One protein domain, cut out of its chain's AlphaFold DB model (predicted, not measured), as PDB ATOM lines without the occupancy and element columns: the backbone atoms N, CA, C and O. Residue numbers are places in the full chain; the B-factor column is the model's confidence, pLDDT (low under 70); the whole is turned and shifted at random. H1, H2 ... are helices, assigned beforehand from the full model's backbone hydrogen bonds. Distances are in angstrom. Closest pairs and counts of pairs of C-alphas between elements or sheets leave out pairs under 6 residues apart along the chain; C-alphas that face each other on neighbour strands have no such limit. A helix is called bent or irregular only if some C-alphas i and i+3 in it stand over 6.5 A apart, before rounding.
ATOM      1  N   THR A 244     149.920 124.985 144.550       68.50
ATOM      2  CA  THR A 244     149.124 126.205 144.384       68.50
ATOM      3  C   THR A 244     148.887 126.921 145.714       68.50
ATOM      4  O   THR A 244     148.875 128.146 145.731       68.50
ATOM      5  N   SER A 245     148.739 126.206 146.838       67.31
ATOM      6  CA  SER A 245     148.687 126.843 148.169       67.31
ATOM      7  C   SER A 245     149.955 127.650 148.431       67.31
ATOM      8  O   SER A 245     149.892 128.831 148.776       67.31
ATOM      9  N   TYR A 246     151.112 127.038 148.192       69.88
ATOM     10  CA  TYR A 246     152.396 127.689 148.368       69.88
ATOM     11  C   TYR A 246     152.585 128.877 147.408       69.88
ATOM     12  O   TYR A 246     153.008 129.950 147.838       69.88
ATOM     13  N   GLU A 247     152.253 128.734 146.123       68.88
ATOM     14  CA  GLU A 247     152.395 129.805 145.125       68.88
ATOM     15  C   GLU A 247     151.449 130.983 145.390       68.88
ATOM     16  O   GLU A 247     151.868 132.145 145.343       68.88
ATOM     17  N   SER A 248     150.194 130.709 145.747       59.84
ATOM     18  CA  SER A 248     149.229 131.741 146.138       59.84
ATOM     19  C   SER A 248     149.676 132.502 147.390       59.84
ATOM     20  O   SER A 248     149.493 133.718 147.467       59.84
ATOM     21  N   ASN A 249     150.311 131.823 148.350       56.84
ATOM     22  CA  ASN A 249     150.776 132.459 149.582       56.84
ATOM     23  C   ASN A 249     152.092 133.228 149.389       56.84
ATOM     24  O   ASN A 249     152.190 134.379 149.811       56.84
ATOM     25  N   SER A 250     153.076 132.638 148.707       60.22
ATOM     26  CA  SER A 250     154.400 133.242 148.474       60.22
ATOM     27  C   SER A 250     154.370 134.462 147.546       60.22
ATOM     28  O   SER A 250     155.191 135.368 147.692       60.22
ATOM     29  N   SER A 251     153.418 134.519 146.611       55.38
ATOM     30  CA  SER A 251     153.258 135.651 145.686       55.38
ATOM     31  C   SER A 251     152.601 136.877 146.326       55.38
ATOM     32  O   SER A 251     152.888 138.007 145.928       55.38
ATOM     33  N   ALA A 252     151.737 136.676 147.325       46.75
ATOM     34  CA  ALA A 252     151.044 137.752 148.032       46.75
ATOM     35  C   ALA A 252     151.794 138.221 149.291       46.75
ATOM     36  O   ALA A 252     151.618 139.360 149.728       46.75
ATOM     37  N   VAL A 253     152.597 137.341 149.896       50.56
ATOM     38  CA  VAL A 253     153.196 137.521 151.217       50.56
ATOM     39  C   VAL A 253     154.540 136.788 151.308       50.56
ATOM     40  O   VAL A 253     154.667 135.638 150.903       50.56
ATOM     41  N   THR A 254     155.540 137.408 151.941       54.88
ATOM     42  CA  THR A 254     156.760 136.690 152.339       54.88
ATOM     43  C   THR A 254     156.428 135.687 153.447       54.88
ATOM     44  O   THR A 254     156.226 136.090 154.593       54.88
ATOM     45  N   LEU A 255     156.369 134.396 153.108       61.25
ATOM     46  CA  LEU A 255     156.176 133.305 154.070       61.25
ATOM     47  C   LEU A 255     157.263 133.311 155.151       61.25
ATOM     48  O   LEU A 255     158.425 133.653 154.888       61.25
ATOM     49  N   SER A 256     156.904 132.891 156.369       65.62
ATOM     50  CA  SER A 256     157.901 132.692 157.416       65.62
ATOM     51  C   SER A 256     158.831 131.528 157.052       65.62
ATOM     52  O   SER A 256     158.523 130.675 156.209       65.62
ATOM     53  N   LEU A 257     160.003 131.482 157.690       73.69
ATOM     54  CA  LEU A 257     160.943 130.381 157.487       73.69
ATOM     55  C   LEU A 257     160.325 129.031 157.869       73.69
ATOM     56  O   LEU A 257     160.549 128.046 157.167       73.69
ATOM     57  N   THR A 258     159.566 129.009 158.965       72.44
ATOM     58  CA  THR A 258     158.882 127.816 159.469       72.44
ATOM     59  C   THR A 258     157.893 127.303 158.433       72.44
ATOM     60  O   THR A 258     157.937 126.128 158.103       72.44
ATOM     61  N   ASP A 259     157.105 128.183 157.822       68.94
ATOM     62  CA  ASP A 259     156.036 127.777 156.891       68.94
ATOM     63  C   ASP A 259     156.596 127.299 155.585       68.94
ATOM     64  O   ASP A 259     156.180 126.273 155.051       68.94
ATOM     65  N   THR A 260     157.602 128.022 155.106       76.12
ATOM     66  CA  THR A 260     158.356 127.593 153.942       76.12
ATOM     67  C   THR A 260     158.920 126.197 154.199       76.12
ATOM     68  O   THR A 260     158.777 125.314 153.365       76.12
ATOM     69  N   LEU A 261     159.500 125.938 155.371       80.31
ATOM     70  CA  LEU A 261     160.028 124.614 155.684       80.31
ATOM     71  C   LEU A 261     158.929 123.542 155.799       80.31
ATOM     72  O   LEU A 261     159.090 122.477 155.205       80.31
ATOM     73  N   THR A 262     157.820 123.819 156.489       79.94
ATOM     74  CA  THR A 262     156.667 122.908 156.602       79.94
ATOM     75  C   THR A 262     156.143 122.516 155.226       79.94
ATOM     76  O   THR A 262     156.006 121.328 154.937       79.94
ATOM     77  N   HIS A 263     155.939 123.493 154.337       77.69
ATOM     78  CA  HIS A 263     155.482 123.233 152.974       77.69
ATOM     79  C   HIS A 263     156.433 122.300 152.229       77.69
ATOM     80  O   HIS A 263     155.979 121.339 151.614       77.69
ATOM     81  N   TYR A 264     157.740 122.549 152.280       84.56
ATOM     82  CA  TYR A 264     158.711 121.706 151.581       84.56
ATOM     83  C   TYR A 264     158.812 120.294 152.176       84.56
ATOM     84  O   TYR A 264     159.012 119.341 151.422       84.56
ATOM     85  N   ILE A 265     158.648 120.143 153.495       84.62
ATOM     86  CA  ILE A 265     158.580 118.833 154.159       84.62
ATOM     87  C   ILE A 265     157.359 118.052 153.668       84.62
ATOM     88  O   ILE A 265     157.512 116.906 153.246       84.62
ATOM     89  N   GLU A 266     156.174 118.664 153.658       82.12
ATOM     90  CA  GLU A 266     154.951 117.986 153.216       82.12
ATOM     91  C   GLU A 266     154.981 117.638 151.726       82.12
ATOM     92  O   GLU A 266     154.729 116.491 151.359       82.12
ATOM     93  N   HIS A 267     155.405 118.568 150.866       83.38
ATOM     94  CA  HIS A 267     155.612 118.291 149.441       83.38
ATOM     95  C   HIS A 267     156.528 117.079 149.228       83.38
ATOM     96  O   HIS A 267     156.206 116.167 148.465       83.38
ATOM     97  N   TYR A 268     157.662 117.035 149.932       86.19
ATOM     98  CA  TYR A 268     158.608 115.931 149.821       86.19
ATOM     99  C   TYR A 268     158.044 114.613 150.381       86.19
ATOM    100  O   TYR A 268     158.267 113.558 149.790       86.19
ATOM    101  N   ARG A 269     157.265 114.641 151.468       85.88
ATOM    102  CA  ARG A 269     156.582 113.451 152.008       85.88
ATOM    103  C   ARG A 269     155.591 112.858 151.021       85.88
ATOM    104  O   ARG A 269     155.588 111.643 150.824       85.88
ATOM    105  N   ILE A 270     154.761 113.695 150.404       80.50
ATOM    106  CA  ILE A 270     153.785 113.245 149.408       80.50
ATOM    107  C   ILE A 270     154.509 112.691 148.179       80.50
ATOM    108  O   ILE A 270     154.167 111.611 147.701       80.50
ATOM    109  N   LEU A 271     155.586 113.344 147.740       88.06
ATOM    110  CA  LEU A 271     156.418 112.834 146.654       88.06
ATOM    111  C   LEU A 271     157.044 111.466 146.978       88.06
ATOM    112  O   LEU A 271     157.025 110.568 146.139       88.06
ATOM    113  N   CYS A 272     157.540 111.273 148.204       88.69
ATOM    114  CA  CYS A 272     158.045 109.980 148.675       88.69
ATOM    115  C   CYS A 272     156.961 108.895 148.691       88.69
ATOM    116  O   CYS A 272     157.279 107.732 148.472       88.69
ATOM    117  N   ARG A 273     155.692 109.241 148.942       87.62
ATOM    118  CA  ARG A 273     154.576 108.285 148.817       87.62
ATOM    119  C   ARG A 273     154.318 107.903 147.362       87.62
ATOM    120  O   ARG A 273     153.937 106.766 147.116       87.62
ATOM    121  N   LYS A 274     154.539 108.829 146.421       85.81
ATOM    122  CA  LYS A 274     154.330 108.600 144.986       85.81
ATOM    123  C   LYS A 274     155.398 107.701 144.362       85.81
ATOM    124  O   LYS A 274     155.070 106.759 143.655       85.81
ATOM    125  N   LEU A 275     156.667 108.027 144.599       87.94
ATOM    126  CA  LEU A 275     157.809 107.412 143.907       87.94
ATOM    127  C   LEU A 275     158.607 106.453 144.805       87.94
ATOM    128  O   LEU A 275     159.469 105.717 144.347       87.94
ATOM    129  N   GLY A 276     158.363 106.460 146.114       87.81
ATOM    130  CA  GLY A 276     159.291 105.882 147.080       87.81
ATOM    131  C   GLY A 276     160.432 106.847 147.420       87.81
ATOM    132  O   GLY A 276     160.801 107.739 146.653       87.81
ATOM    133  N   ARG A 277     160.994 106.688 148.623       87.12
ATOM    134  CA  ARG A 277     161.997 107.620 149.165       87.12
ATOM    135  C   ARG A 277     163.301 107.630 148.365       87.12
ATOM    136  O   ARG A 277     163.839 108.700 148.111       87.12
ATOM    137  N   GLU A 278     163.781 106.462 147.941       89.25
ATOM    138  CA  GLU A 278     165.033 106.341 147.179       89.25
ATOM    139  C   GLU A 278     164.953 107.073 145.833       89.25
ATOM    140  O   GLU A 278     165.857 107.830 145.474       89.25
ATOM    141  N   GLU A 279     163.835 106.918 145.119       87.69
ATOM    142  CA  GLU A 279     163.596 107.599 143.846       87.69
ATOM    143  C   GLU A 279     163.418 109.110 144.046       87.69
ATOM    144  O   GLU A 279     164.010 109.909 143.318       87.69
ATOM    145  N   ALA A 280     162.681 109.522 145.084       87.56
ATOM    146  CA  ALA A 280     162.510 110.932 145.433       87.56
ATOM    147  C   ALA A 280     163.833 111.615 145.840       87.56
ATOM    148  O   ALA A 280     164.041 112.801 145.551       87.56
ATOM    149  N   ASP A 281     164.748 110.886 146.484       87.50
ATOM    150  CA  ASP A 281     166.085 111.366 146.847       87.50
ATOM    151  C   ASP A 281     167.023 111.482 145.643       87.50
ATOM    152  O   ASP A 281     167.818 112.429 145.571       87.50
ATOM    153  N   ALA A 282     166.881 110.582 144.667       89.25
ATOM    154  CA  ALA A 282     167.652 110.586 143.427       89.25
ATOM    155  C   ALA A 282     167.274 111.734 142.472       89.25
ATOM    156  O   ALA A 282     168.079 112.112 141.615       89.25
ATOM    157  N   LEU A 283     166.080 112.326 142.617       88.75
ATOM    158  CA  LEU A 283     165.657 113.453 141.785       88.75
ATOM    159  C   LEU A 283     166.598 114.656 141.927       88.75
ATOM    160  O   LEU A 283     166.947 115.100 143.030       88.75
ATOM    161  N   THR A 284     166.959 115.229 140.775       88.19
ATOM    162  CA  THR A 284     167.686 116.501 140.693       88.19
ATOM    163  C   THR A 284     166.808 117.648 141.194       88.19
ATOM    164  O   THR A 284     165.588 117.528 141.269       88.19
ATOM    165  N   THR A 285     167.403 118.805 141.500       85.56
ATOM    166  CA  THR A 285     166.623 119.987 141.905       85.56
ATOM    167  C   THR A 285     165.596 120.403 140.848       85.56
ATOM    168  O   THR A 285     164.495 120.801 141.210       85.56
ATOM    169  N   ASP A 286     165.933 120.289 139.560       84.44
ATOM    170  CA  ASP A 286     165.006 120.614 138.471       84.44
ATOM    171  C   ASP A 286     163.896 119.555 138.367       84.44
ATOM    172  O   ASP A 286     162.726 119.905 138.244       84.44
ATOM    173  N   GLY A 287     164.242 118.270 138.524       84.69
ATOM    174  CA  GLY A 287     163.263 117.181 138.587       84.69
ATOM    175  C   GLY A 287     162.289 117.333 139.758       84.69
ATOM    176  O   GLY A 287     161.088 117.173 139.580       84.69
ATOM    177  N   LEU A 288     162.783 117.729 140.934       85.19
ATOM    178  CA  LEU A 288     161.954 118.047 142.097       85.19
ATOM    179  C   LEU A 288     161.076 119.271 141.875       85.19
ATOM    180  O   LEU A 288     159.910 119.246 142.244       85.19
ATOM    181  N   LYS A 289     161.617 120.338 141.280       86.25
ATOM    182  CA  LYS A 289     160.839 121.540 140.965       86.25
ATOM    183  C   LYS A 289     159.623 121.187 140.107       86.25
ATOM    184  O   LYS A 289     158.521 121.640 140.400       86.25
ATOM    185  N   SER A 290     159.828 120.361 139.080       84.56
ATOM    186  CA  SER A 290     158.752 119.870 138.220       84.56
ATOM    187  C   SER A 290     157.802 118.924 138.956       84.56
ATOM    188  O   SER A 290     156.594 119.114 138.875       84.56
ATOM    189  N   ALA A 291     158.324 117.944 139.701       82.06
ATOM    190  CA  ALA A 291     157.510 116.951 140.405       82.06
ATOM    191  C   ALA A 291     156.650 117.557 141.527       82.06
ATOM    192  O   ALA A 291     155.539 117.102 141.766       82.06
ATOM    193  N   LEU A 292     157.149 118.601 142.191       82.44
ATOM    194  CA  LEU A 292     156.429 119.346 143.225       82.44
ATOM    195  C   LEU A 292     155.598 120.506 142.663       82.44
ATOM    196  O   LEU A 292     154.999 121.236 143.439       82.44
ATOM    197  N   GLN A 293     155.593 120.708 141.341       80.00
ATOM    198  CA  GLN A 293     154.850 121.775 140.658       80.00
ATOM    199  C   GLN A 293     155.160 123.204 141.166       80.00
ATOM    200  O   GLN A 293     154.344 124.109 141.035       80.00
ATOM    201  N   LEU A 294     156.368 123.445 141.694       78.69
ATOM    202  CA  LEU A 294     156.796 124.745 142.238       78.69
ATOM    203  C   LEU A 294     157.341 125.659 141.128       78.69
ATOM    204  O   LEU A 294     158.542 125.928 141.071       78.69
ATOM    205  N   GLN A 295     156.506 126.100 140.187       71.69
ATOM    206  CA  GLN A 295     156.960 126.759 138.952       71.69
ATOM    207  C   GLN A 295     157.618 128.124 139.190       71.69
ATOM    208  O   GLN A 295     158.648 128.436 138.574       71.69
ATOM    209  N   SER A 296     157.065 128.904 140.114       72.38
ATOM    210  CA  SER A 296     157.522 130.255 140.470       72.38
ATOM    211  C   SER A 296     158.854 130.290 141.233       72.38
ATOM    212  O   SER A 296     159.554 131.304 141.232       72.38
ATOM    213  N   GLU A 297     159.253 129.173 141.841       76.44
ATOM    214  CA  GLU A 297     160.373 129.136 142.772       76.44
ATOM    215  C   GLU A 297     161.751 129.105 142.103       76.44
ATOM    216  O   GLU A 297     161.985 128.468 141.066       76.44
ATOM    217  N   SER A 298     162.718 129.778 142.727       81.00
ATOM    218  CA  SER A 298     164.090 129.780 142.219       81.00
ATOM    219  C   SER A 298     164.781 128.451 142.544       81.00
ATOM    220  O   SER A 298     164.697 127.934 143.659       81.00
ATOM    221  N   ARG A 299     165.542 127.903 141.589       81.25
ATOM    222  CA  ARG A 299     166.299 126.651 141.785       81.25
ATOM    223  C   ARG A 299     167.161 126.654 143.066       81.25
ATOM    224  O   ARG A 299     167.155 125.644 143.772       81.25
ATOM    225  N   PRO A 300     167.876 127.742 143.428       84.19
ATOM    226  CA  PRO A 300     168.648 127.777 144.670       84.19
ATOM    227  C   PRO A 300     167.790 127.705 145.937       84.19
ATOM    228  O   PRO A 300     168.237 127.137 146.932       84.19
ATOM    229  N   GLN A 301     166.588 128.285 145.925       81.31
ATOM    230  CA  GLN A 301     165.670 128.243 147.061       81.31
ATOM    231  C   GLN A 301     165.145 126.826 147.278       81.31
ATOM    232  O   GLN A 301     165.274 126.301 148.386       81.31
ATOM    233  N   ILE A 302     164.702 126.171 146.200       82.88
ATOM    234  CA  ILE A 302     164.252 124.777 146.236       82.88
ATOM    235  C   ILE A 302     165.354 123.877 146.788       82.88
ATOM    236  O   ILE A 302     165.128 123.141 147.742       82.88
ATOM    237  N   ALA A 303     166.577 123.983 146.259       85.31
ATOM    238  CA  ALA A 303     167.699 123.166 146.718       85.31
ATOM    239  C   ALA A 303     167.971 123.305 148.227       85.31
ATOM    240  O   ALA A 303     168.288 122.319 148.891       85.31
ATOM    241  N   ARG A 304     167.846 124.519 148.781       84.69
ATOM    242  CA  ARG A 304     168.093 124.783 150.208       84.69
ATOM    243  C   ARG A 304     167.031 124.149 151.101       84.69
ATOM    244  O   ARG A 304     167.388 123.502 152.081       84.69
ATOM    245  N   PHE A 305     165.754 124.329 150.774       86.75
ATOM    246  CA  PHE A 305     164.657 123.822 151.598       86.75
ATOM    247  C   PHE A 305     164.441 122.323 151.436       86.75
ATOM    248  O   PHE A 305     164.252 121.631 152.430       86.75
ATOM    249  N   ILE A 306     164.594 121.792 150.223       87.81
ATOM    250  CA  ILE A 306     164.574 120.345 149.994       87.81
ATOM    251  C   ILE A 306     165.673 119.648 150.784       87.81
ATOM    252  O   ILE A 306     165.450 118.563 151.309       87.81
ATOM    253  N   LYS A 307     166.857 120.256 150.913       87.50
ATOM    254  CA  LYS A 307     167.921 119.669 151.731       87.50
ATOM    255  C   LYS A 307     167.492 119.493 153.190       87.50
ATOM    256  O   LYS A 307     167.824 118.481 153.797       87.50
ATOM    257  N   LEU A 308     166.756 120.461 153.736       89.38
ATOM    258  CA  LEU A 308     166.187 120.366 155.079       89.38
ATOM    259  C   LEU A 308     165.054 119.332 155.132       89.38
ATOM    260  O   LEU A 308     165.017 118.541 156.066       89.38
ATOM    261  N   ALA A 309     164.189 119.286 154.115       88.56
ATOM    262  CA  ALA A 309     163.082 118.332 154.032       88.56
ATOM    263  C   ALA A 309     163.539 116.866 153.912       88.56
ATOM    264  O   ALA A 309     162.917 115.979 154.486       88.56
ATOM    265  N   ARG A 310     164.652 116.615 153.210       88.88
ATOM    266  CA  ARG A 310     165.279 115.289 153.068       88.88
ATOM    267  C   ARG A 310     166.011 114.821 154.327       88.88
ATOM    268  O   ARG A 310     166.361 113.646 154.432       88.88
ATOM    269  N   HIS A 311     166.296 115.728 155.262       90.81
ATOM    270  CA  HIS A 311     167.056 115.402 156.462       90.81
ATOM    271  C   HIS A 311     166.291 114.390 157.329       90.81
ATOM    272  O   HIS A 311     165.096 114.541 157.560       90.81
ATOM    273  N   ASN A 312     166.982 113.386 157.877       86.56
ATOM    274  CA  ASN A 312     166.344 112.338 158.696       86.56
ATOM    275  C   ASN A 312     165.623 112.884 159.936       86.56
ATOM    276  O   ASN A 312     164.677 112.279 160.423       86.56
ATOM    277  N   CYS A 313     166.063 114.040 160.422       89.62
ATOM    278  CA  CYS A 313     165.457 114.758 161.539       89.62
ATOM    279  C   CYS A 313     164.757 116.051 161.076       89.62
ATOM    280  O   CYS A 313     164.862 117.071 161.755       89.62
ATOM    281  N   ALA A 314     164.125 116.053 159.896       87.06
ATOM    282  CA  ALA A 314     163.434 117.227 159.349       87.06
ATOM    283  C   ALA A 314     162.389 117.800 160.323       87.06
ATOM    284  O   ALA A 314     162.346 119.012 160.516       87.06
ATOM    285  N   ASP A 315     161.629 116.940 161.008       85.44
ATOM    286  CA  ASP A 315     160.649 117.353 162.025       85.44
ATOM    287  C   ASP A 315     161.290 118.054 163.220       85.44
ATOM    288  O   ASP A 315     160.794 119.070 163.700       85.44
ATOM    289  N   LEU A 316     162.437 117.557 163.685       86.38
ATOM    290  CA  LEU A 316     163.171 118.205 164.764       86.38
ATOM    291  C   LEU A 316     163.713 119.571 164.323       86.38
ATOM    292  O   LEU A 316     163.614 120.546 165.065       86.38
ATOM    293  N   LEU A 317     164.253 119.668 163.106       86.69
ATOM    294  CA  LEU A 317     164.698 120.945 162.543       86.69
ATOM    295  C   LEU A 317     163.531 121.932 162.406       86.69
ATOM    296  O   LEU A 317     163.705 123.116 162.695       86.69
ATOM    297  N   LEU A 318     162.346 121.454 162.020       82.62
ATOM    298  CA  LEU A 318     161.127 122.257 161.977       82.62
ATOM    299  C   LEU A 318     160.709 122.723 163.377       82.62
ATOM    300  O   LEU A 318     160.435 123.905 163.561       82.62
ATOM    301  N   ASN A 319     160.748 121.848 164.382       77.38
ATOM    302  CA  ASN A 319     160.444 122.208 165.769       77.38
ATOM    303  C   ASN A 319     161.428 123.246 166.322       77.38
ATOM    304  O   ASN A 319     161.014 124.239 166.921       77.38
ATOM    305  N   ILE A 320     162.727 123.082 166.054       78.31
ATOM    306  CA  ILE A 320     163.743 124.078 166.411       78.31
ATOM    307  C   ILE A 320     163.455 125.407 165.691       78.31
ATOM    308  O   ILE A 320     163.532 126.474 166.306       78.31
ATOM    309  N   CYS A 321     163.080 125.353 164.408       79.50
ATOM    310  CA  CYS A 321     162.666 126.520 163.629       79.50
ATOM    311  C   CYS A 321     161.461 127.234 164.260       79.50
ATOM    312  O   CYS A 321     161.477 128.455 164.413       79.50
ATOM    313  N   ARG A 322     160.443 126.478 164.678       70.31
ATOM    314  CA  ARG A 322     159.197 126.991 165.255       70.31
ATOM    315  C   ARG A 322     159.415 127.661 166.614       70.31
ATOM    316  O   ARG A 322     158.932 128.771 166.826       70.31
ATOM    317  N   VAL A 323     160.170 127.019 167.508       67.56
ATOM    318  CA  VAL A 323     160.332 127.463 168.904       67.56
ATOM    319  C   VAL A 323     161.388 128.560 169.051       67.56
ATOM    320  O   VAL A 323     161.143 129.569 169.715       67.56
ATOM    321  N   TYR A 324     162.551 128.386 168.417       69.69
ATOM    322  CA  TYR A 324     163.723 129.246 168.631       69.69
ATOM    323  C   TYR A 324     163.950 130.245 167.494       69.69
ATOM    324  O   TYR A 324     164.784 131.141 167.616       69.69
ATOM    325  N   LYS A 325     163.212 130.099 166.385       69.62
ATOM    326  CA  LYS A 325     163.244 130.975 165.203       69.62
ATOM    327  C   LYS A 325     164.664 131.331 164.719       69.62
ATOM    328  O   LYS A 325     164.934 132.505 164.443       69.62
ATOM    329  N   PRO A 326     165.593 130.357 164.594       75.31
ATOM    330  CA  PRO A 326     166.889 130.611 163.988       75.31
ATOM    331  C   PRO A 326     166.726 131.127 162.558       75.31
ATOM    332  O   PRO A 326     165.826 130.728 161.823       75.31
ATOM    333  N   GLY A 327     167.648 131.982 162.120       76.88
ATOM    334  CA  GLY A 327     167.718 132.351 160.707       76.88
ATOM    335  C   GLY A 327     167.997 131.128 159.821       76.88
ATOM    336  O   GLY A 327     168.695 130.200 160.228       76.88
ATOM    337  N   ARG A 328     167.527 131.157 158.568       82.12
ATOM    338  CA  ARG A 328     167.659 130.052 157.593       82.12
ATOM    339  C   ARG A 328     169.070 129.472 157.499       82.12
ATOM    340  O   ARG A 328     169.251 128.260 157.490       82.12
ATOM    341  N   GLU A 329     170.067 130.348 157.424       84.00
ATOM    342  CA  GLU A 329     171.469 129.944 157.273       84.00
ATOM    343  C   GLU A 329     171.983 129.181 158.504       84.00
ATOM    344  O   GLU A 329     172.794 128.268 158.366       84.00
ATOM    345  N   LEU A 330     171.481 129.502 159.702       84.44
ATOM    346  CA  LEU A 330     171.814 128.776 160.930       84.44
ATOM    347  C   LEU A 330     171.182 127.386 160.936       84.44
ATOM    348  O   LEU A 330     171.863 126.415 161.253       84.44
ATOM    349  N   LEU A 331     169.923 127.275 160.512       86.50
ATOM    350  CA  LEU A 331     169.236 125.987 160.441       86.50
ATOM    351  C   LEU A 331     169.911 125.036 159.437       86.50
ATOM    352  O   LEU A 331     170.185 123.880 159.753       86.50
ATOM    353  N   ILE A 332     170.275 125.550 158.256       87.12
ATOM    354  CA  ILE A 332     171.039 124.799 157.245       87.12
ATOM    355  C   ILE A 332     172.414 124.397 157.786       87.12
ATOM    356  O   ILE A 332     172.865 123.276 157.551       87.12
ATOM    357  N   LYS A 333     173.089 125.290 158.517       89.25
ATOM    358  CA  LYS A 333     174.381 124.990 159.143       89.25
ATOM    359  C   LYS A 333     174.263 123.840 160.147       89.25
ATOM    360  O   LYS A 333     175.096 122.940 160.109       89.25
ATOM    361  N   ILE A 334     173.232 123.833 160.992       89.38
ATOM    362  CA  ILE A 334     172.989 122.763 161.973       89.38
ATOM    363  C   ILE A 334     172.727 121.428 161.278       89.38
ATOM    364  O   ILE A 334     173.385 120.440 161.598       89.38
ATOM    365  N   ALA A 335     171.834 121.403 160.286       89.62
ATOM    366  CA  ALA A 335     171.531 120.195 159.519       89.62
ATOM    367  C   ALA A 335     172.781 119.629 158.815       89.62
ATOM    368  O   ALA A 335     173.070 118.435 158.882       89.62
ATOM    369  N   ASN A 336     173.579 120.496 158.186       90.75
ATOM    370  CA  ASN A 336     174.797 120.075 157.493       90.75
ATOM    371  C   ASN A 336     175.858 119.540 158.454       90.75
ATOM    372  O   ASN A 336     176.494 118.532 158.162       90.75
ATOM    373  N   ASN A 337     176.066 120.220 159.580       91.69
ATOM    374  CA  ASN A 337     177.111 119.844 160.520       91.69
ATOM    375  C   ASN A 337     176.764 118.560 161.282       91.69
ATOM    376  O   ASN A 337     177.642 117.725 161.472       91.69
ATOM    377  N   SER A 338     175.498 118.384 161.669       90.50
ATOM    378  CA  SER A 338     175.018 117.144 162.293       90.50
ATOM    379  C   SER A 338     175.163 115.949 161.349       90.50
ATOM    380  O   SER A 338     175.717 114.927 161.749       90.50
ATOM    381  N   THR A 339     174.793 116.110 160.072       89.88
ATOM    382  CA  THR A 339     175.008 115.077 159.044       89.88
ATOM    383  C   THR A 339     176.495 114.772 158.858       89.88
ATOM    384  O   THR A 339     176.905 113.621 158.962       89.88
ATOM    385  N   ALA A 340     177.335 115.798 158.682       89.19
ATOM    386  CA  ALA A 340     178.774 115.617 158.484       89.19
ATOM    387  C   ALA A 340     179.464 114.946 159.685       89.19
ATOM    388  O   ALA A 340     180.426 114.196 159.514       89.19
ATOM    389  N   TYR A 341     178.992 115.214 160.905       88.00
ATOM    390  CA  TYR A 341     179.468 114.531 162.103       88.00
ATOM    391  C   TYR A 341     179.084 113.051 162.100       88.00
ATOM    392  O   TYR A 341     179.941 112.210 162.375       88.00
ATOM    393  N   ALA A 342     177.831 112.727 161.779       86.31
ATOM    394  CA  ALA A 342     177.365 111.347 161.704       86.31
ATOM    395  C   ALA A 342     178.135 110.561 160.627       86.31
ATOM    396  O   ALA A 342     178.691 109.503 160.925       86.31
ATOM    397  N   ASP A 343     178.307 111.145 159.436       87.31
ATOM    398  CA  ASP A 343     179.066 110.557 158.324       87.31
ATOM    399  C   ASP A 343     180.524 110.273 158.706       87.31
ATOM    400  O   ASP A 343     181.045 109.185 158.453       87.31
ATOM    401  N   LYS A 344     181.188 111.234 159.366       89.75
ATOM    402  CA  LYS A 344     182.578 111.090 159.827       89.75
ATOM    403  C   LYS A 344     182.751 109.936 160.817       89.75
ATOM    404  O   LYS A 344     183.830 109.350 160.878       89.75
ATOM    405  N   ASN A 345     181.719 109.642 161.602       86.06
ATOM    406  CA  ASN A 345     181.731 108.577 162.599       86.06
ATOM    407  C   ASN A 345     181.036 107.293 162.111       86.06
ATOM    408  O   ASN A 345     180.900 106.354 162.889       86.06
ATOM    409  N   HIS A 346     180.647 107.225 160.832       88.00
ATOM    410  CA  HIS A 346     179.967 106.081 160.214       88.00
ATOM    411  C   HIS A 346     178.626 105.704 160.872       88.00
ATOM    412  O   HIS A 346     178.262 104.528 160.924       88.00
ATOM    413  N   PHE A 347     177.874 106.701 161.341       86.50
ATOM    414  CA  PHE A 347     176.524 106.534 161.881       86.50
ATOM    415  C   PHE A 347     175.488 107.281 161.038       86.50
ATOM    416  O   PHE A 347     175.811 108.206 160.298       86.50
ATOM    417  N   ILE A 348     174.218 106.899 161.179       84.88
ATOM    418  CA  ILE A 348     173.099 107.659 160.614       84.88
ATOM    419  C   ILE A 348     172.860 108.889 161.496       84.88
ATOM    420  O   ILE A 348     172.841 108.783 162.722       84.88
ATOM    421  N   CYS A 349     172.645 110.053 160.881       88.06
ATOM    422  CA  CYS A 349     172.276 111.262 161.616       88.06
ATOM    423  C   CYS A 349     170.931 111.064 162.342       88.06
ATOM    424  O   CYS A 349     169.901 110.828 161.706       88.06
ATOM    425  N   GLN A 350     170.981 111.153 163.669       89.81
ATOM    426  CA  GLN A 350     169.865 111.062 164.623       89.81
ATOM    427  C   GLN A 350     169.662 112.377 165.401       89.81
ATOM    428  O   GLN A 350     170.510 113.273 165.336       89.81
ATOM    429  N   SER A 351     168.563 112.469 166.154       89.62
ATOM    430  CA  SER A 351     168.118 113.645 166.922       89.62
ATOM    431  C   SER A 351     169.202 114.235 167.827       89.62
ATOM    432  O   SER A 351     169.475 115.433 167.749       89.62
ATOM    433  N   GLU A 352     169.907 113.393 168.581       88.75
ATOM    434  CA  GLU A 352     171.000 113.763 169.498       88.75
ATOM    435  C   GLU A 352     172.098 114.614 168.830       88.75
ATOM    436  O   GLU A 352     172.649 115.543 169.425       88.75
ATOM    437  N   HIS A 353     172.398 114.345 167.554       89.88
ATOM    438  CA  HIS A 353     173.382 115.108 166.784       89.88
ATOM    439  C   HIS A 353     172.863 116.508 166.447       89.88
ATOM    440  O   HIS A 353     173.602 117.489 166.539       89.88
ATOM    441  N   VAL A 354     171.591 116.609 166.054       88.12
ATOM    442  CA  VAL A 354     170.944 117.891 165.746       88.12
ATOM    443  C   VAL A 354     170.850 118.743 167.007       88.12
ATOM    444  O   VAL A 354     171.229 119.913 166.968       88.12
ATOM    445  N   TYR A 355     170.442 118.148 168.132       86.88
ATOM    446  CA  TYR A 355     170.421 118.813 169.432       86.88
ATOM    447  C   TYR A 355     171.804 119.321 169.836       86.88
ATOM    448  O   TYR A 355     171.952 120.492 170.184       86.88
ATOM    449  N   ALA A 356     172.844 118.492 169.719       83.56
ATOM    450  CA  ALA A 356     174.196 118.896 170.085       83.56
ATOM    451  C   ALA A 356     174.685 120.104 169.269       83.56
ATOM    452  O   ALA A 356     175.250 121.046 169.828       83.56
ATOM    453  N   TYR A 357     174.431 120.122 167.957       87.12
ATOM    454  CA  TYR A 357     174.799 121.261 167.114       87.12
ATOM    455  C   TYR A 357     173.923 122.498 167.335       87.12
ATOM    456  O   TYR A 357     174.432 123.608 167.180       87.12
ATOM    457  N   ALA A 358     172.659 122.336 167.731       82.00
ATOM    458  CA  ALA A 358     171.813 123.451 168.149       82.00
ATOM    459  C   ALA A 358     172.328 124.098 169.448       82.00
ATOM    460  O   ALA A 358     172.422 125.318 169.507       82.00
ATOM    461  N   ILE A 359     172.756 123.295 170.433       79.50
ATOM    462  CA  ILE A 359     173.343 123.769 171.704       79.50
ATOM    463  C   ILE A 359     174.677 124.495 171.480       79.50
ATOM    464  O   ILE A 359     174.973 125.502 172.121       79.50
ATOM    465  N   VAL A 360     175.534 123.964 170.601       78.38
ATOM    466  CA  VAL A 360     176.859 124.554 170.335       78.38
ATOM    467  C   VAL A 360     176.747 125.868 169.552       78.38
ATOM    468  O   VAL A 360     177.635 126.722 169.648       78.38
ATOM    469  N   GLU A 361     175.673 126.060 168.787       80.69
ATOM    470  CA  GLU A 361     175.450 127.286 168.030       80.69
ATOM    471  C   GLU A 361     174.946 128.419 168.938       80.69
ATOM    472  O   GLU A 361     173.755 128.605 169.142       80.69
ATOM    473  N   GLU A 362     175.874 129.258 169.403       65.75
ATOM    474  CA  GLU A 362     175.632 130.373 170.343       65.75
ATOM    475  C   GLU A 362     174.573 131.401 169.900       65.75
ATOM    476  O   GLU A 362     174.172 132.258 170.684       65.75
ATOM    477  N   LYS A 363     174.162 131.374 168.628       67.44
ATOM    478  CA  LYS A 363     173.129 132.262 168.080       67.44
ATOM    479  C   LYS A 363     171.710 131.729 168.275       67.44
ATOM    480  O   LYS A 363     170.771 132.425 167.898       67.44
ATOM    481  N   ILE A 364     171.561 130.519 168.806       66.19
ATOM    482  CA  ILE A 364     170.277 129.924 169.158       66.19
ATOM    483  C   ILE A 364     170.225 129.804 170.675       66.19
ATOM    484  O   ILE A 364     171.154 129.301 171.300       66.19
ATOM    485  N   ASP A 365     169.133 130.280 171.264       66.81
ATOM    486  CA  ASP A 365     168.849 130.168 172.696       66.81
ATOM    487  C   ASP A 365     168.356 128.743 173.021       66.81
ATOM    488  O   ASP A 365     167.220 128.553 173.434       66.81
ATOM    489  N   PHE A 366     169.173 127.731 172.699       69.00
ATOM    490  CA  PHE A 366     168.860 126.306 172.844       69.00
ATOM    491  C   PHE A 366     169.810 125.667 173.862       69.00
ATOM    492  O   PHE A 366     171.033 125.804 173.758       69.00
ATOM    493  N   SER A 367     169.266 124.952 174.844       75.81
ATOM    494  CA  SER A 367     170.025 124.383 175.958       75.81
ATOM    495  C   SER A 367     169.825 122.871 176.092       75.81
ATOM    496  O   SER A 367     168.985 122.265 175.436       75.81
ATOM    497  N   LEU A 368     170.610 122.234 176.966       74.19
ATOM    498  CA  LEU A 368     170.436 120.808 177.262       74.19
ATOM    499  C   LEU A 368     169.108 120.520 177.989       74.19
ATOM    500  O   LEU A 368     168.612 119.399 177.939       74.19
ATOM    501  N   GLU A 369     168.529 121.511 178.670       72.94
ATOM    502  CA  GLU A 369     167.250 121.352 179.372       72.94
ATOM    503  C   GLU A 369     166.090 121.155 178.386       72.94
ATOM    504  O   GLU A 369     165.140 120.439 178.701       72.94
ATOM    505  N   ASP A 370     166.227 121.702 177.173       73.44
ATOM    506  CA  ASP A 370     165.279 121.578 176.063       73.44
ATOM    507  C   ASP A 370     165.345 120.214 175.347       73.44
ATOM    508  O   ASP A 370     164.504 119.902 174.503       73.44
ATOM    509  N   VAL A 371     166.352 119.392 175.661       76.12
ATOM    510  CA  VAL A 371     166.526 118.050 175.092       76.12
ATOM    511  C   VAL A 371     165.705 117.040 175.907       76.12
ATOM    512  O   VAL A 371     165.770 117.089 177.143       76.12
ATOM    513  N   PRO A 372     164.974 116.105 175.260       80.06
ATOM    514  CA  PRO A 372     164.275 115.018 175.946       80.06
ATOM    515  C   PRO A 372     165.205 114.248 176.886       80.06
ATOM    516  O   PRO A 372     166.349 113.971 176.528       80.06
ATOM    517  N   GLU A 373     164.728 113.889 178.083       81.88
ATOM    518  CA  GLU A 373     165.584 113.317 179.137       81.88
ATOM    519  C   GLU A 373     166.360 112.077 178.684       81.88
ATOM    520  O   GLU A 373     167.532 111.923 179.028       81.88
ATOM    521  N   GLU A 374     165.721 111.253 177.858       86.62
ATOM    522  CA  GLU A 374     166.269 110.021 177.287       86.62
ATOM    523  C   GLU A 374     167.491 110.276 176.387       86.62
ATOM    524  O   GLU A 374     168.420 109.473 176.354       86.62
ATOM    525  N   GLU A 375     167.538 111.428 175.712       83.75
ATOM    526  CA  GLU A 375     168.587 111.795 174.753       83.75
ATOM    527  C   GLU A 375     169.654 112.732 175.351       83.75
ATOM    528  O   GLU A 375     170.695 112.991 174.732       83.75
ATOM    529  N   ARG A 376     169.431 113.257 176.569       84.50
ATOM    530  CA  ARG A 376     170.308 114.259 177.208       84.50
ATOM    531  C   ARG A 376     171.730 113.760 177.399       84.50
ATOM    532  O   ARG A 376     172.675 114.511 177.158       84.50
ATOM    533  N   GLU A 377     171.906 112.521 177.849       83.75
ATOM    534  CA  GLU A 377     173.242 111.995 178.139       83.75
ATOM    535  C   GLU A 377     174.076 111.859 176.858       83.75
ATOM    536  O   GLU A 377     175.227 112.304 176.820       83.75
ATOM    537  N   SER A 378     173.490 111.297 175.798       85.06
ATOM    538  CA  SER A 378     174.166 111.142 174.507       85.06
ATOM    539  C   SER A 378     174.447 112.502 173.865       85.06
ATOM    540  O   SER A 378     175.589 112.798 173.500       85.06
ATOM    541  N   THR A 379     173.459 113.401 173.868       84.75
ATOM    542  CA  THR A 379     173.623 114.781 173.390       84.75
ATOM    543  C   THR A 379     174.750 115.497 174.135       84.75
ATOM    544  O   THR A 379     175.618 116.110 173.514       84.75
ATOM    545  N   GLN A 380     174.813 115.380 175.465       84.31
ATOM    546  CA  GLN A 380     175.867 116.000 176.270       84.31
ATOM    547  C   GLN A 380     177.257 115.427 175.959       84.31
ATOM    548  O   GLN A 380     178.235 116.179 175.981       84.31
ATOM    549  N   ARG A 381     177.376 114.126 175.662       84.88
ATOM    550  CA  ARG A 381     178.640 113.521 175.203       84.88
ATOM    551  C   ARG A 381     179.083 114.125 173.869       84.88
ATOM    552  O   ARG A 381     180.228 114.550 173.761       84.88
ATOM    553  N   ILE A 382     178.170 114.276 172.910       85.50
ATOM    554  CA  ILE A 382     178.478 114.894 171.611       85.50
ATOM    555  C   ILE A 382     178.859 116.373 171.788       85.50
ATOM    556  O   ILE A 382     179.858 116.823 171.236       85.50
ATOM    557  N   VAL A 383     178.135 117.140 172.611       82.38
ATOM    558  CA  VAL A 383     178.483 118.543 172.925       82.38
ATOM    559  C   VAL A 383     179.884 118.642 173.536       82.38
ATOM    560  O   VAL A 383     180.665 119.523 173.171       82.38
ATOM    561  N   ASN A 384     180.220 117.736 174.451       80.12
ATOM    562  CA  ASN A 384     181.541 117.637 175.068       80.12
ATOM    563  C   ASN A 384     182.638 117.376 174.026       80.12
ATOM    564  O   ASN A 384     183.662 118.066 174.026       80.12
ATOM    565  N   ASP A 385     182.394 116.456 173.095       81.00
ATOM    566  CA  ASP A 385     183.319 116.137 172.006       81.00
ATOM    567  C   ASP A 385     183.501 117.322 171.043       81.00
ATOM    568  O   ASP A 385     184.630 117.667 170.685       81.00
ATOM    569  N   LEU A 386     182.414 118.014 170.687       79.75
ATOM    570  CA  LEU A 386     182.428 119.182 169.797       79.75
ATOM    571  C   LEU A 386     183.106 120.410 170.418       79.75
ATOM    572  O   LEU A 386     183.767 121.181 169.722       79.75
ATOM    573  N   THR A 387     182.945 120.611 171.726       75.75
ATOM    574  CA  THR A 387     183.515 121.759 172.454       75.75
ATOM    575  C   THR A 387     184.900 121.477 173.038       75.75
ATOM    576  O   THR A 387     185.549 122.393 173.552       75.75
ATOM    577  N   GLY A 388     185.375 120.229 172.960       64.44
ATOM    578  CA  GLY A 388     186.633 119.781 173.563       64.44
ATOM    579  C   GLY A 388     186.589 119.692 175.094       64.44
ATOM    580  O   GLY A 388     187.636 119.631 175.746       64.44
TER     581      GLY A 388
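What this domain is: This is residues 244 to 388 of the 522 residues of an uncharacterized protein of Pseudoalteromonas citrea (UniProt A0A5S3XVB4). Nine helices make a body of two halves set along one long axis, H1 to H5 in one half and H7 to H9 in the other with H6 between them, H1 lying toward one end and H9 at the other. In one half H5 crosses the long helix H2, and the short helices H3 and H4 pack on H2 and H5 respectively; in the other half H7, H8 and H9 are layered, each crossing the next, and H6, side by side with H2, joins the halves. The printed part has 145 residues with H1 to H9 in chain order and no named strand, the class is all helix, and the helix packing is mostly crossed, with touching helices mostly at large angles. It is compact, with a radius of gyration of the C-alphas of 16.0 A and spans of 46 by 33 by 24 A.

Where its parts are: H1 covers residues 244 to 252, beginning at C-alpha 244 at (149.124, 126.205, 144.384). H2, residues 257 to 275, is the longest helix at 26.9 A. H3 is residues 277 to 282, H4 residues 285 to 291, and H5 residues 299 to 309. H6, residues 314 to 324, begins at C-alpha 314 at (163.434, 117.227, 159.349). H7, residues 328 to 344, measures 24.2 A, and H8 is residues 351 to 360. H9, residues 373 to 387, measures 20.9 A and ends at C-alpha 387 at (183.515, 121.759, 172.454); it is irregular, with C-alphas 374 and 377 7.3 A apart.

How they stand to each other: H1 is close to H2 but not clearly touching; their closest C-alphas, of Tyr 246 and His 263, are 7.1 A apart. H2 touches H3 with residues 268 to 272 alone, closest at the C-alphas of Cys 272 and Ala 280, 5.6 A. H2 touches H5 with residues 260 to 268 alone, about perpendicular at 80 degrees; the closest C-alphas, of Ile 265 and Ala 309, are 4.5 A apart. H4 touches H5, closest at the C-alphas of Thr 285 and Ala 303, 5.9 A. H2 touches H6 with residues 257 to 265 alone, opposite ways at a shallow tilt of 12 degrees; the closest C-alphas are those of Thr 258 and Cys 321, 5.8 A. H6 and H7 form a helical hairpin and only just touch, with 3 pairs of C-alphas within 8 A, the closest those of Leu 317 and Leu 331, 7.1 A. H7 touches H8 at a steep tilt of 58 degrees, closest at the C-alphas of Ser 338 and His 353, 5.2 A. H8 touches H9 at a steep tilt of 50 degrees, closest at the C-alphas of Glu 352 and Thr 379, 4.8 A. H2 and H9 are apart. Every O i to N i+4 pair is within hydrogen-bond range in H2, H3, H4, H6, H7 and H8, against 4 of 5 in H1, 6 of 7 in H5 and 9 of 11 in H9.

The domain as a whole: The C-alphas farthest apart, of Thr 244 and Gly 388, are 48.0 A apart. The printed part has no cut, and the link from H8 to H9, 12 residues, is long. The mean pLDDT of the printed part is 80.7, and it is under 70 at residues 244 to 256, 259, 323 to 325, 362 to 366 and 388.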